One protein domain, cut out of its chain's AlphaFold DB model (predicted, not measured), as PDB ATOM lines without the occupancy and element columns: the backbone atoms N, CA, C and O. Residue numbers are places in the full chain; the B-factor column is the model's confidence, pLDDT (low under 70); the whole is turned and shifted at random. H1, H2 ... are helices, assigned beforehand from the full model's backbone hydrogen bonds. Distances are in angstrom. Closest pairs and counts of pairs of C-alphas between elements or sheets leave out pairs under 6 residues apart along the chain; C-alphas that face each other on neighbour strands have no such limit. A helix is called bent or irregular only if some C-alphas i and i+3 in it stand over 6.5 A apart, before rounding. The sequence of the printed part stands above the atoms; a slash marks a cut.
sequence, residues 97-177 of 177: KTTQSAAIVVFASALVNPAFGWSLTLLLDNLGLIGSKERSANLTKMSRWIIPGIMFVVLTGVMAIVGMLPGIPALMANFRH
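What this domain is: This is residues 97 to 177 of the 177 residues of the protein "Integral membrane protein" of Psychrobacter sp. JCM 18901 (UniProt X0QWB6). Three helices, H1, H2 and H4, lie side by side in one flat layer with H2 in the middle, each running the opposite way to its neighbour in the row. The short H3 sits in the turn between H2 and H4 at one end of the layer, and residues 163 to 177 make a loop and tail at the other end, where H4 stops. The printed part has 81 residues with four named helices in the order H1, H2, H3, H4 and no named strand; the class is all helix. It is only just loose, close to compact, with a radius of gyration of the C-alphas of 14.4 A. The outline is flat, with spans of 46 by 25 by 12 A.

Where its parts are: H1 is residues 99 to 111, 18.4 A from first to last C-alpha, and begins with C-alpha 99 at (94.659, -34.138, 166.379). H2 is residues 114 to 127, 20.0 A long, with C-alpha 127 at (89.388, -23.536, 178.002). H3 is residues 133 to 137, 6.2 A. H4 is residues 141 to 162, the longest helix at 31.2 A, and ends with C-alpha 162 at (114.280, -11.536, 175.154). H4 is irregular: C-alphas 144 and 147 are 7.2 A apart, and its line is a rough one.

How they stand to each other: H2 is the hub and touches H1, H3 and H4. H1 and H2 form a helical hairpin; their closest C-alphas, of Ser 109 and Gly 117, are 4.4 A apart. They run opposite ways at a shallow tilt of 34 degrees, only just short of steep. H2 and H4 touch, with the C-alphas of Leu 123 and Pro 148 closest at 5.0 A. They run opposite ways at a shallow tilt of 20 degrees. H3 touches H2 at residues 125 to 127 alone, and the closest C-alphas are those of Asn 126 and Ser 136, 5.5 A apart. H3 and H4 are close but not clearly touching, with the C-alphas of Ser 136 and Arg 144 closest at 6.7 A. H1 is apart from H3 and from H4. In H1, H2 and H3 every O i to N i+4 pair is within hydrogen-bond range; in H4 16 of 18 are.

The domain as a whole: The two C-alphas farthest apart, those of Glu 134 and His 177, are 46.5 A from each other. The printed part has no cut and ends at His 177, the chain's last residue. The links from H1 to H2, H2 to H3 and H3 to H4 are tight. Residues 163 to 177 hold no named element, and their C-alphas lie 13 to 26 A from the mean of all C-alphas. The mean pLDDT of the printed part is 80.0; residues 97 to 98, 132, 134, 167 and 173 to 177 are under 70.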
ATOM      1  N   LYS A  97      92.074 -38.313 171.065       56.31
ATOM      2  CA  LYS A  97      91.132 -37.488 170.264       56.31
ATOM      3  C   LYS A  97      91.579 -36.014 170.158       56.31
ATOM      4  O   LYS A  97      90.776 -35.101 170.351       56.31
ATOM      5  N   THR A  98      92.863 -35.754 169.917       66.50
ATOM      6  CA  THR A  98      93.481 -34.418 170.052       66.50
ATOM      7  C   THR A  98      94.313 -34.005 168.836       66.50
ATOM      8  O   THR A  98      95.209 -33.171 168.950       66.50
ATOM      9  N   THR A  99      94.001 -34.525 167.644       75.88
ATOM     10  CA  THR A  99      94.659 -34.138 166.379       75.88
ATOM     11  C   THR A  99      94.594 -32.628 166.122       75.88
ATOM     12  O   THR A  99      95.557 -32.039 165.638       75.88
ATOM     13  N   GLN A 100      93.492 -31.968 166.504       78.50
ATOM     14  CA  GLN A 100      93.353 -30.512 166.381       78.50
ATOM     15  C   GLN A 100      94.334 -29.757 167.295       78.50
ATOM     16  O   GLN A 100      94.962 -28.798 166.853       78.50
ATOM     17  N   SER A 101      94.509 -30.202 168.545       80.56
ATOM     18  CA  SER A 101      95.480 -29.612 169.476       80.56
ATOM     19  C   SER A 101      96.911 -29.810 168.964       80.56
ATOM     20  O   SER A 101      97.705 -28.872 168.985       80.56
ATOM     21  N   ALA A 102      97.214 -30.992 168.413       81.81
ATOM     22  CA  ALA A 102      98.508 -31.304 167.809       81.81
ATOM     23  C   ALA A 102      98.836 -30.411 166.597       81.81
ATOM     24  O   ALA A 102      99.935 -29.871 166.495       81.81
ATOM     25  N   ALA A 103      97.872 -30.195 165.698       84.00
ATOM     26  CA  ALA A 103      98.074 -29.323 164.545       84.00
ATOM     27  C   ALA A 103      98.409 -27.888 164.979       84.00
ATOM     28  O   ALA A 103      99.347 -27.283 164.467       84.00
ATOM     29  N   ILE A 104      97.684 -27.354 165.964       85.38
ATOM     30  CA  ILE A 104      97.876 -25.970 166.410       85.38
ATOM     31  C   ILE A 104      99.219 -25.792 167.102       85.38
ATOM     32  O   ILE A 104      99.877 -24.785 166.850       85.38
ATOM     33  N   VAL A 105      99.664 -26.757 167.915       87.44
ATOM     34  CA  VAL A 105     100.990 -26.657 168.539       87.44
ATOM     35  C   VAL A 105     102.064 -26.683 167.464       87.44
ATOM     36  O   VAL A 105     102.950 -25.842 167.519       87.44
ATOM     37  N   VAL A 106     101.963 -27.544 166.446       87.44
ATOM     38  CA  VAL A 106     102.948 -27.605 165.354       87.44
ATOM     39  C   VAL A 106     102.972 -26.300 164.553       87.44
ATOM     40  O   VAL A 106     104.041 -25.715 164.387       87.44
ATOM     41  N   PHE A 107     101.816 -25.788 164.119       88.44
ATOM     42  CA  PHE A 107     101.745 -24.541 163.347       88.44
ATOM     43  C   PHE A 107     102.211 -23.325 164.152       88.44
ATOM     44  O   PHE A 107     103.026 -22.542 163.668       88.44
ATOM     45  N   ALA A 108     101.744 -23.167 165.392       87.38
ATOM     46  CA  ALA A 108     102.155 -22.052 166.243       87.38
ATOM     47  C   ALA A 108     103.640 -22.141 166.632       87.38
ATOM     48  O   ALA A 108     104.318 -21.116 166.713       87.38
ATOM     49  N   SER A 109     104.164 -23.357 166.818       87.25
ATOM     50  CA  SER A 109     105.590 -23.576 167.087       87.25
ATOM     51  C   SER A 109     106.465 -23.227 165.890       87.25
ATOM     52  O   SER A 109     107.515 -22.621 166.080       87.25
ATOM     53  N   ALA A 110     106.030 -23.581 164.678       86.56
ATOM     54  CA  ALA A 110     106.762 -23.306 163.444       86.56
ATOM     55  C   ALA A 110     106.747 -21.818 163.062       86.56
ATOM     56  O   ALA A 110     107.732 -21.318 162.527       86.56
ATOM     57  N   LEU A 111     105.640 -21.113 163.327       85.19
ATOM     58  CA  LEU A 111     105.490 -19.699 162.969       85.19
ATOM     59  C   LEU A 111     106.092 -18.742 164.001       85.19
ATOM     60  O   LEU A 111     106.591 -17.689 163.617       85.19
ATOM     61  N   VAL A 112     105.999 -19.073 165.293       85.31
ATOM     62  CA  VAL A 112     106.390 -18.172 166.387       85.31
ATOM     63  C   VAL A 112     107.563 -18.748 167.159       85.31
ATOM     64  O   VAL A 112     108.682 -18.256 167.059       85.31
ATOM     65  N   ASN A 113     107.291 -19.766 167.971       86.38
ATOM     66  CA  ASN A 113     108.272 -20.422 168.819       86.38
ATOM     67  C   ASN A 113     107.631 -21.665 169.459       86.38
ATOM     68  O   ASN A 113     106.465 -21.586 169.863       86.38
ATOM     69  N   PRO A 114     108.360 -22.777 169.655       84.56
ATOM     70  CA  PRO A 114     107.850 -23.944 170.375       84.56
ATOM     71  C   PRO A 114     107.240 -23.654 171.756       84.56
ATOM     72  O   PRO A 114     106.189 -24.205 172.093       84.56
ATOM     73  N   ALA A 115     107.831 -22.746 172.541       84.81
ATOM     74  CA  ALA A 115     107.293 -22.369 173.853       84.81
ATOM     75  C   ALA A 115     105.950 -21.622 173.743       84.81
ATOM     76  O   ALA A 115     105.036 -21.819 174.555       84.81
ATOM     77  N   PHE A 116     105.800 -20.796 172.705       86.81
ATOM     78  CA  PHE A 116     104.541 -20.128 172.395       86.81
ATOM     79  C   PHE A 116     103.475 -21.132 171.955       86.81
ATOM     80  O   PHE A 116     102.377 -21.144 172.508       86.81
ATOM     81  N   GLY A 117     103.800 -22.011 171.004       87.94
ATOM     82  CA  GLY A 117     102.851 -23.000 170.494       87.94
ATOM     83  C   GLY A 117     102.326 -23.927 171.587       87.94
ATOM     84  O   GLY A 117     101.120 -24.184 171.659       87.94
ATOM     85  N   TRP A 118     103.201 -24.381 172.485       88.81
ATOM     86  CA  TRP A 118     102.802 -25.209 173.621       88.81
ATOM     87  C   TRP A 118     101.891 -24.465 174.608       88.81
ATOM     88  O   TRP A 118     100.829 -24.964 174.974       88.81
ATOM     89  N   SER A 119     102.260 -23.249 175.018       88.88
ATOM     90  CA  SER A 119     101.455 -22.488 175.985       88.88
ATOM     91  C   SER A 119     100.100 -22.046 175.422       88.88
ATOM     92  O   SER A 119      99.096 -22.089 176.136       88.88
ATOM     93  N   LEU A 120     100.043 -21.693 174.133       88.75
ATOM     94  CA  LEU A 120      98.800 -21.367 173.436       88.75
ATOM     95  C   LEU A 120      97.875 -22.582 173.360       88.75
ATOM     96  O   LEU A 120      96.693 -22.485 173.686       88.75
ATOM     97  N   THR A 121      98.397 -23.735 172.946       88.31
ATOM     98  CA  THR A 121      97.578 -24.952 172.869       88.31
ATOM     99  C   THR A 121      97.091 -25.416 174.227       88.31
ATOM    100  O   THR A 121      95.923 -25.776 174.333       88.31
ATOM    101  N   LEU A 122      97.915 -25.326 175.272       87.62
ATOM    102  CA  LEU A 122      97.490 -25.615 176.643       87.62
ATOM    103  C   LEU A 122      96.333 -24.707 177.087       87.62
ATOM    104  O   LEU A 122      95.368 -25.183 177.687       87.62
ATOM    105  N   LEU A 123      96.408 -23.409 176.781       87.75
ATOM    106  CA  LEU A 123      95.339 -22.456 177.075       87.75
ATOM    107  C   LEU A 123      94.047 -22.819 176.327       87.75
ATOM    108  O   LEU A 123      92.978 -22.873 176.932       87.75
ATOM    109  N   LEU A 124      94.143 -23.099 175.026       86.88
ATOM    110  CA  LEU A 124      92.987 -23.414 174.183       86.88
ATOM    111  C   LEU A 124      92.332 -24.760 174.544       86.88
ATOM    112  O   LEU A 124      91.100 -24.851 174.544       86.88
ATOM    113  N   ASP A 125      93.135 -25.773 174.882       85.06
ATOM    114  CA  ASP A 125      92.674 -27.098 175.320       85.06
ATOM    115  C   ASP A 125      91.977 -27.006 176.687       85.06
ATOM    116  O   ASP A 125      90.836 -27.445 176.844       85.06
ATOM    117  N   ASN A 126      92.587 -26.320 177.665       83.88
ATOM    118  CA  ASN A 126      92.003 -26.189 179.005       83.88
ATOM    119  C   ASN A 126      90.727 -25.336 179.018       83.88
ATOM    120  O   ASN A 126      89.790 -25.651 179.758       83.88
ATOM    121  N   LEU A 127      90.625 -24.312 178.166       81.81
ATOM    122  CA  LEU A 127      89.388 -23.536 178.002       81.81
ATOM    123  C   LEU A 127      88.249 -24.350 177.358       81.81
ATOM    124  O   LEU A 127      87.077 -23.979 177.502       81.81
ATOM    125  N   GLY A 128      88.572 -25.469 176.699       77.12
ATOM    126  CA  GLY A 128      87.621 -26.313 175.976       77.12
ATOM    127  C   GLY A 128      87.215 -25.738 174.618       77.12
ATOM    128  O   GLY A 128      86.189 -26.133 174.060       77.12
ATOM    129  N   LEU A 129      87.998 -24.788 174.094       76.69
ATOM    130  CA  LEU A 129      87.832 -24.268 172.734       76.69
ATOM    131  C   LEU A 129      88.280 -25.308 171.701       76.69
ATOM    132  O   LEU A 129      87.779 -25.326 170.577       76.69
ATOM    133  N   ILE A 130      89.218 -26.171 172.099       75.19
ATOM    134  CA  ILE A 130      89.881 -27.183 171.277       75.19
ATOM    135  C   ILE A 130      90.011 -28.460 172.117       75.19
ATOM    136  O   ILE A 130      90.057 -28.381 173.341       75.19
ATOM    137  N   GLY A 131      90.009 -29.633 171.480       71.25
ATOM    138  CA  GLY A 131      90.120 -30.913 172.186       71.25
ATOM    139  C   GLY A 131      88.813 -31.380 172.844       71.25
ATOM    140  O   GLY A 131      87.710 -31.104 172.359       71.25
ATOM    141  N   SER A 132      88.917 -32.153 173.929       68.81
ATOM    142  CA  SER A 132      87.763 -32.793 174.569       68.81
ATOM    143  C   SER A 132      87.032 -31.849 175.534       68.81
ATOM    144  O   SER A 132      87.448 -31.608 176.668       68.81
ATOM    145  N   LYS A 133      85.861 -31.357 175.111       71.62
ATOM    146  CA  LYS A 133      84.999 -30.480 175.932       71.62
ATOM    147  C   LYS A 133      84.596 -31.105 177.273       71.62
ATOM    148  O   LYS A 133      84.490 -30.393 178.266       71.62
ATOM    149  N   GLU A 134      84.439 -32.428 177.321       69.94
ATOM    150  CA  GLU A 134      84.171 -33.183 178.554       69.94
ATOM    151  C   GLU A 134      85.307 -33.067 179.578       69.94
ATOM    152  O   GLU A 134      85.051 -32.960 180.776       69.94
ATOM    153  N   ARG A 135      86.569 -33.020 179.130       71.38
ATOM    154  CA  ARG A 135      87.718 -32.822 180.022       71.38
ATOM    155  C   ARG A 135      87.703 -31.415 180.600       71.38
ATOM    156  O   ARG A 135      87.811 -31.266 181.810       71.38
ATOM    157  N   SER A 136      87.494 -30.398 179.762       71.56
ATOM    158  CA  SER A 136      87.412 -29.002 180.217       71.56
ATOM    159  C   SER A 136      86.259 -28.769 181.205       71.56
ATOM    160  O   SER A 136      86.405 -28.007 182.161       71.56
ATOM    161  N   ALA A 137      85.128 -29.459 181.022       71.88
ATOM    162  CA  ALA A 137      83.978 -29.368 181.920       71.88
ATOM    163  C   ALA A 137      84.250 -29.948 183.321       71.88
ATOM    164  O   ALA A 137      83.696 -29.449 184.298       71.88
ATOM    165  N   ASN A 138      85.128 -30.950 183.423       77.62
ATOM    166  CA  ASN A 138      85.528 -31.566 184.692       77.62
ATOM    167  C   ASN A 138      86.658 -30.807 185.415       77.62
ATOM    168  O   ASN A 138      87.019 -31.157 186.538       77.62
ATOM    169  N   LEU A 139      87.234 -29.766 184.802       77.56
ATOM    170  CA  LEU A 139      88.307 -28.987 185.416       77.56
ATOM    171  C   LEU A 139      87.761 -27.927 186.378       77.56
ATOM    172  O   LEU A 139      86.827 -27.180 186.081       77.56
ATOM    173  N   THR A 140      88.429 -27.796 187.525       83.56
ATOM    174  CA  THR A 140      88.187 -26.691 188.461       83.56
ATOM    175  C   THR A 140      88.509 -25.359 187.780       83.56
ATOM    176  O   THR A 140      89.438 -25.280 186.974       83.56
ATOM    177  N   LYS A 141      87.790 -24.282 188.140       77.62
ATOM    178  CA  LYS A 141      88.010 -22.931 187.586       77.62
ATOM    179  C   LYS A 141      89.498 -22.554 187.574       77.62
ATOM    180  O   LYS A 141      89.983 -22.082 186.559       77.62
ATOM    181  N   MET A 142      90.243 -22.848 188.640       78.75
ATOM    182  CA  MET A 142      91.685 -22.577 188.739       78.75
ATOM    183  C   MET A 142      92.510 -23.203 187.596       78.75
ATOM    184  O   MET A 142      93.240 -22.492 186.906       78.75
ATOM    185  N   SER A 143      92.332 -24.498 187.336       78.69
ATOM    186  CA  SER A 143      93.044 -25.238 186.282       78.69
ATOM    187  C   SER A 143      92.543 -24.923 184.874       78.69
ATOM    188  O   SER A 143      93.268 -25.108 183.899       78.69
ATOM    189  N   ARG A 144      91.304 -24.435 184.767       78.81
ATOM    190  CA  ARG A 144      90.654 -24.157 183.489       78.81
ATOM    191  C   ARG A 144      91.160 -22.877 182.818       78.81
ATOM    192  O   ARG A 144      91.381 -22.882 181.615       78.81
ATOM    193  N   TRP A 145      91.335 -21.791 183.576       81.12
ATOM    194  CA  TRP A 145      91.691 -20.480 182.998       81.12
ATOM    195  C   TRP A 145      92.797 -19.701 183.726       81.12
ATOM    196  O   TRP A 145      93.531 -18.969 183.072       81.12
ATOM    197  N   ILE A 146      92.982 -19.876 185.041       83.88
ATOM    198  CA  ILE A 146      93.907 -19.048 185.830       83.88
ATOM    199  C   ILE A 146      95.326 -19.541 185.589       83.88
ATOM    200  O   ILE A 146      96.168 -18.772 185.142       83.88
ATOM    201  N   ILE A 147      95.576 -20.834 185.814       87.00
ATOM    202  CA  ILE A 147      96.909 -21.414 185.618       87.00
ATOM    203  C   ILE A 147      97.347 -21.304 184.146       87.00
ATOM    204  O   ILE A 147      98.421 -20.754 183.900       87.00
ATOM    205  N   PRO A 148      96.533 -21.723 183.153       86.56
ATOM    206  CA  PRO A 148      96.943 -21.637 181.751       86.56
ATOM    207  C   PRO A 148      97.089 -20.189 181.274       86.56
ATOM    208  O   PRO A 148      98.006 -19.885 180.518       86.56
ATOM    209  N   GLY A 149      96.219 -19.286 181.743       88.25
ATOM    210  CA  GLY A 149      96.274 -17.867 181.400       88.25
ATOM    211  C   GLY A 149      97.533 -17.190 181.935       88.25
ATOM    212  O   GLY A 149      98.244 -16.537 181.174       88.25
ATOM    213  N   ILE A 150      97.857 -17.398 183.216       89.56
ATOM    214  CA  ILE A 150      99.089 -16.871 183.821       89.56
ATOM    215  C   ILE A 150     100.311 -17.428 183.090       89.56
ATOM    216  O   ILE A 150     101.191 -16.659 182.712       89.56
ATOM    217  N   MET A 151     100.356 -18.739 182.839       87.88
ATOM    218  CA  MET A 151     101.474 -19.351 182.122       87.88
ATOM    219  C   MET A 151     101.668 -18.763 180.726       87.88
ATOM    220  O   MET A 151     102.795 -18.440 180.355       87.88
ATOM    221  N   PHE A 152     100.586 -18.600 179.964       89.62
ATOM    222  CA  PHE A 152     100.650 -18.020 178.627       89.62
ATOM    223  C   PHE A 152     101.181 -16.582 178.658       89.62
ATOM    224  O   PHE A 152     102.067 -16.237 177.873       89.62
ATOM    225  N   VAL A 153     100.701 -15.759 179.598       90.69
ATOM    226  CA  VAL A 153     101.148 -14.366 179.757       90.69
ATOM    227  C   VAL A 153     102.615 -14.297 180.176       90.69
ATOM    228  O   VAL A 153     103.373 -13.525 179.594       90.69
ATOM    229  N   VAL A 154     103.038 -15.115 181.142       90.94
ATOM    230  CA  VAL A 154     104.426 -15.133 181.624       90.94
ATOM    231  C   VAL A 154     105.378 -15.581 180.518       90.94
ATOM    232  O   VAL A 154     106.357 -14.889 180.249       90.94
ATOM    233  N   LEU A 155     105.085 -16.690 179.833       87.25
ATOM    234  CA  LEU A 155     105.946 -17.201 178.763       87.25
ATOM    235  C   LEU A 155     106.025 -16.223 177.589       87.25
ATOM    236  O   LEU A 155     107.119 -15.925 177.112       87.25
ATOM    237  N   THR A 156     104.889 -15.669 177.164       86.81
ATOM    238  CA  THR A 156     104.858 -14.660 176.093       86.81
ATOM    239  C   THR A 156     105.593 -13.386 176.501       86.81
ATOM    240  O   THR A 156     106.347 -12.837 175.700       86.81
ATOM    241  N   GLY A 157     105.447 -12.948 177.755       86.44
ATOM    242  CA  GLY A 157     106.167 -11.802 178.305       86.44
ATOM    243  C   GLY A 157     107.680 -12.008 178.300       86.44
ATOM    244  O   GLY A 157     108.408 -11.152 177.806       86.44
ATOM    245  N   VAL A 158     108.164 -13.163 178.763       85.81
ATOM    246  CA  VAL A 158     109.598 -13.503 178.732       85.81
ATOM    247  C   VAL A 158     110.121 -13.557 177.294       85.81
ATOM    248  O   VAL A 158     111.166 -12.978 177.006       85.81
ATOM    249  N   MET A 159     109.379 -14.169 176.365       84.06
ATOM    250  CA  MET A 159     109.763 -14.191 174.947       84.06
ATOM    251  C   MET A 159     109.824 -12.786 174.337       84.06
ATOM    252  O   MET A 159     110.754 -12.493 173.591       84.06
ATOM    253  N   ALA A 160     108.886 -11.897 174.675       83.50
ATOM    254  CA  ALA A 160     108.905 -10.504 174.224       83.50
ATOM    255  C   ALA A 160     110.089  -9.718 174.817       83.50
ATOM    256  O   ALA A 160     110.725  -8.921 174.129       83.50
ATOM    257  N   ILE A 161     110.417  -9.968 176.087       83.50
ATOM    258  CA  ILE A 161     111.554  -9.346 176.773       83.50
ATOM    259  C   ILE A 161     112.877  -9.712 176.096       83.50
ATOM    260  O   ILE A 161     113.703  -8.828 175.870       83.50
ATOM    261  N   VAL A 162     113.051 -10.991 175.757       80.62
ATOM    262  CA  VAL A 162     114.280 -11.536 175.154       80.62
ATOM    263  C   VAL A 162     114.323 -11.335 173.629       80.62
ATOM    264  O   VAL A 162     115.384 -11.456 173.031       80.62
ATOM    265  N   GLY A 163     113.204 -10.986 172.984       77.94
ATOM    266  CA  GLY A 163     113.134 -10.801 171.526       77.94
ATOM    267  C   GLY A 163     112.986 -12.105 170.738       77.94
ATOM    268  O   GLY A 163     113.402 -12.191 169.590       77.94
ATOM    269  N   MET A 164     112.392 -13.133 171.346       79.62
ATOM    270  CA  MET A 164     112.136 -14.432 170.708       79.62
ATOM    271  C   MET A 164     110.832 -14.460 169.894       79.62
ATOM    272  O   MET A 164     110.478 -15.503 169.345       79.62
ATOM    273  N   LEU A 165     110.096 -13.342 169.839       79.25
ATOM    274  CA  LEU A 165     108.887 -13.202 169.031       79.25
ATOM    275  C   LEU A 165     109.247 -12.664 167.637       79.25
ATOM    276  O   LEU A 165     109.871 -11.604 167.539       79.25
ATOM    277  N   PRO A 166     108.837 -13.341 166.551       73.00
ATOM    278  CA  PRO A 166     109.148 -12.898 165.200       73.00
ATOM    279  C   PRO A 166     108.517 -11.527 164.932       73.00
ATOM    280  O   PRO A 166     107.331 -11.311 165.176       73.00
ATOM    281  N   GLY A 167     109.320 -10.591 164.425       68.94
ATOM    282  CA  GLY A 167     108.870  -9.243 164.067       68.94
ATOM    283  C   GLY A 167     108.770  -8.241 165.224       68.94
ATOM    284  O   GLY A 167     108.481  -7.075 164.961       68.94
ATOM    285  N   ILE A 168     109.040  -8.640 166.475       74.31
ATOM    286  CA  ILE A 168     109.078  -7.725 167.628       74.31
ATOM    287  C   ILE A 168     110.518  -7.653 168.157       74.31
ATOM    288  O   ILE A 168     111.040  -8.671 168.615       74.31
ATOM    289  N   PRO A 169     111.180  -6.481 168.124       70.38
ATOM    290  CA  PRO A 169     112.506  -6.336 168.715       70.38
ATOM    291  C   PRO A 169     112.436  -6.531 170.234       70.38
ATOM    292  O   PRO A 169     111.437  -6.178 170.863       70.38
ATOM    293  N   ALA A 170     113.512  -7.055 170.825       77.75
ATOM    294  CA  ALA A 170     113.588  -7.292 172.263       77.75
ATOM    295  C   ALA A 170     113.208  -6.036 173.067       77.75
ATOM    296  O   ALA A 170     113.715  -4.937 172.812       77.75
ATOM    297  N   LEU A 171     112.321  -6.196 174.056       72.81
ATOM    298  CA  LEU A 171     111.922  -5.083 174.924       72.81
ATOM    299  C   LEU A 171     113.067  -4.649 175.850       72.81
ATOM    300  O   LEU A 171     113.153  -3.474 176.208       72.81
ATOM    301  N   MET A 172     113.968  -5.567 176.220       71.12
ATOM    302  CA  MET A 172     115.181  -5.214 176.952       71.12
ATOM    303  C   MET A 172     116.292  -4.755 176.008       71.12
ATOM    304  O   MET A 172     116.713  -5.489 175.119       71.12
ATOM    305  N   ALA A 173     116.833  -3.563 176.276       61.25
ATOM    306  CA  ALA A 173     117.916  -2.963 175.498       61.25
ATOM    307  C   ALA A 173     119.167  -3.854 175.401       61.25
ATOM    308  O   ALA A 173     119.800  -3.880 174.355       61.25
ATOM    309  N   ASN A 174     119.471  -4.637 176.443       67.50
ATOM    310  CA  ASN A 174     120.620  -5.553 176.466       67.50
ATOM    311  C   ASN A 174     120.504  -6.729 175.475       67.50
ATOM    312  O   ASN A 174     121.510  -7.364 175.188       67.50
ATOM    313  N   PHE A 175     119.299  -7.024 174.974       59.38
ATOM    314  CA  PHE A 175     119.034  -8.094 174.002       59.38
ATOM    315  C   PHE A 175     118.657  -7.552 172.612       59.38
ATOM    316  O   PHE A 175     118.330  -8.322 171.711       59.38
ATOM    317  N   ARG A 176     118.690  -6.226 172.421       59.53
ATOM    318  CA  ARG A 176     118.539  -5.594 171.105       59.53
ATOM    319  C   ARG A 176     119.899  -5.654 170.413       59.53
ATOM    320  O   ARG A 176     120.716  -4.757 170.601       59.53
ATOM    321  N   HIS A 177     120.158  -6.749 169.701       54.84
ATOM    322  CA  HIS A 177     121.244  -6.805 168.722       54.84
ATOM    323  C   HIS A 177     120.910  -5.952 167.497       54.84
ATOM    324  O   HIS A 177     119.720  -5.939 167.098       54.84
TER     325      HIS A 177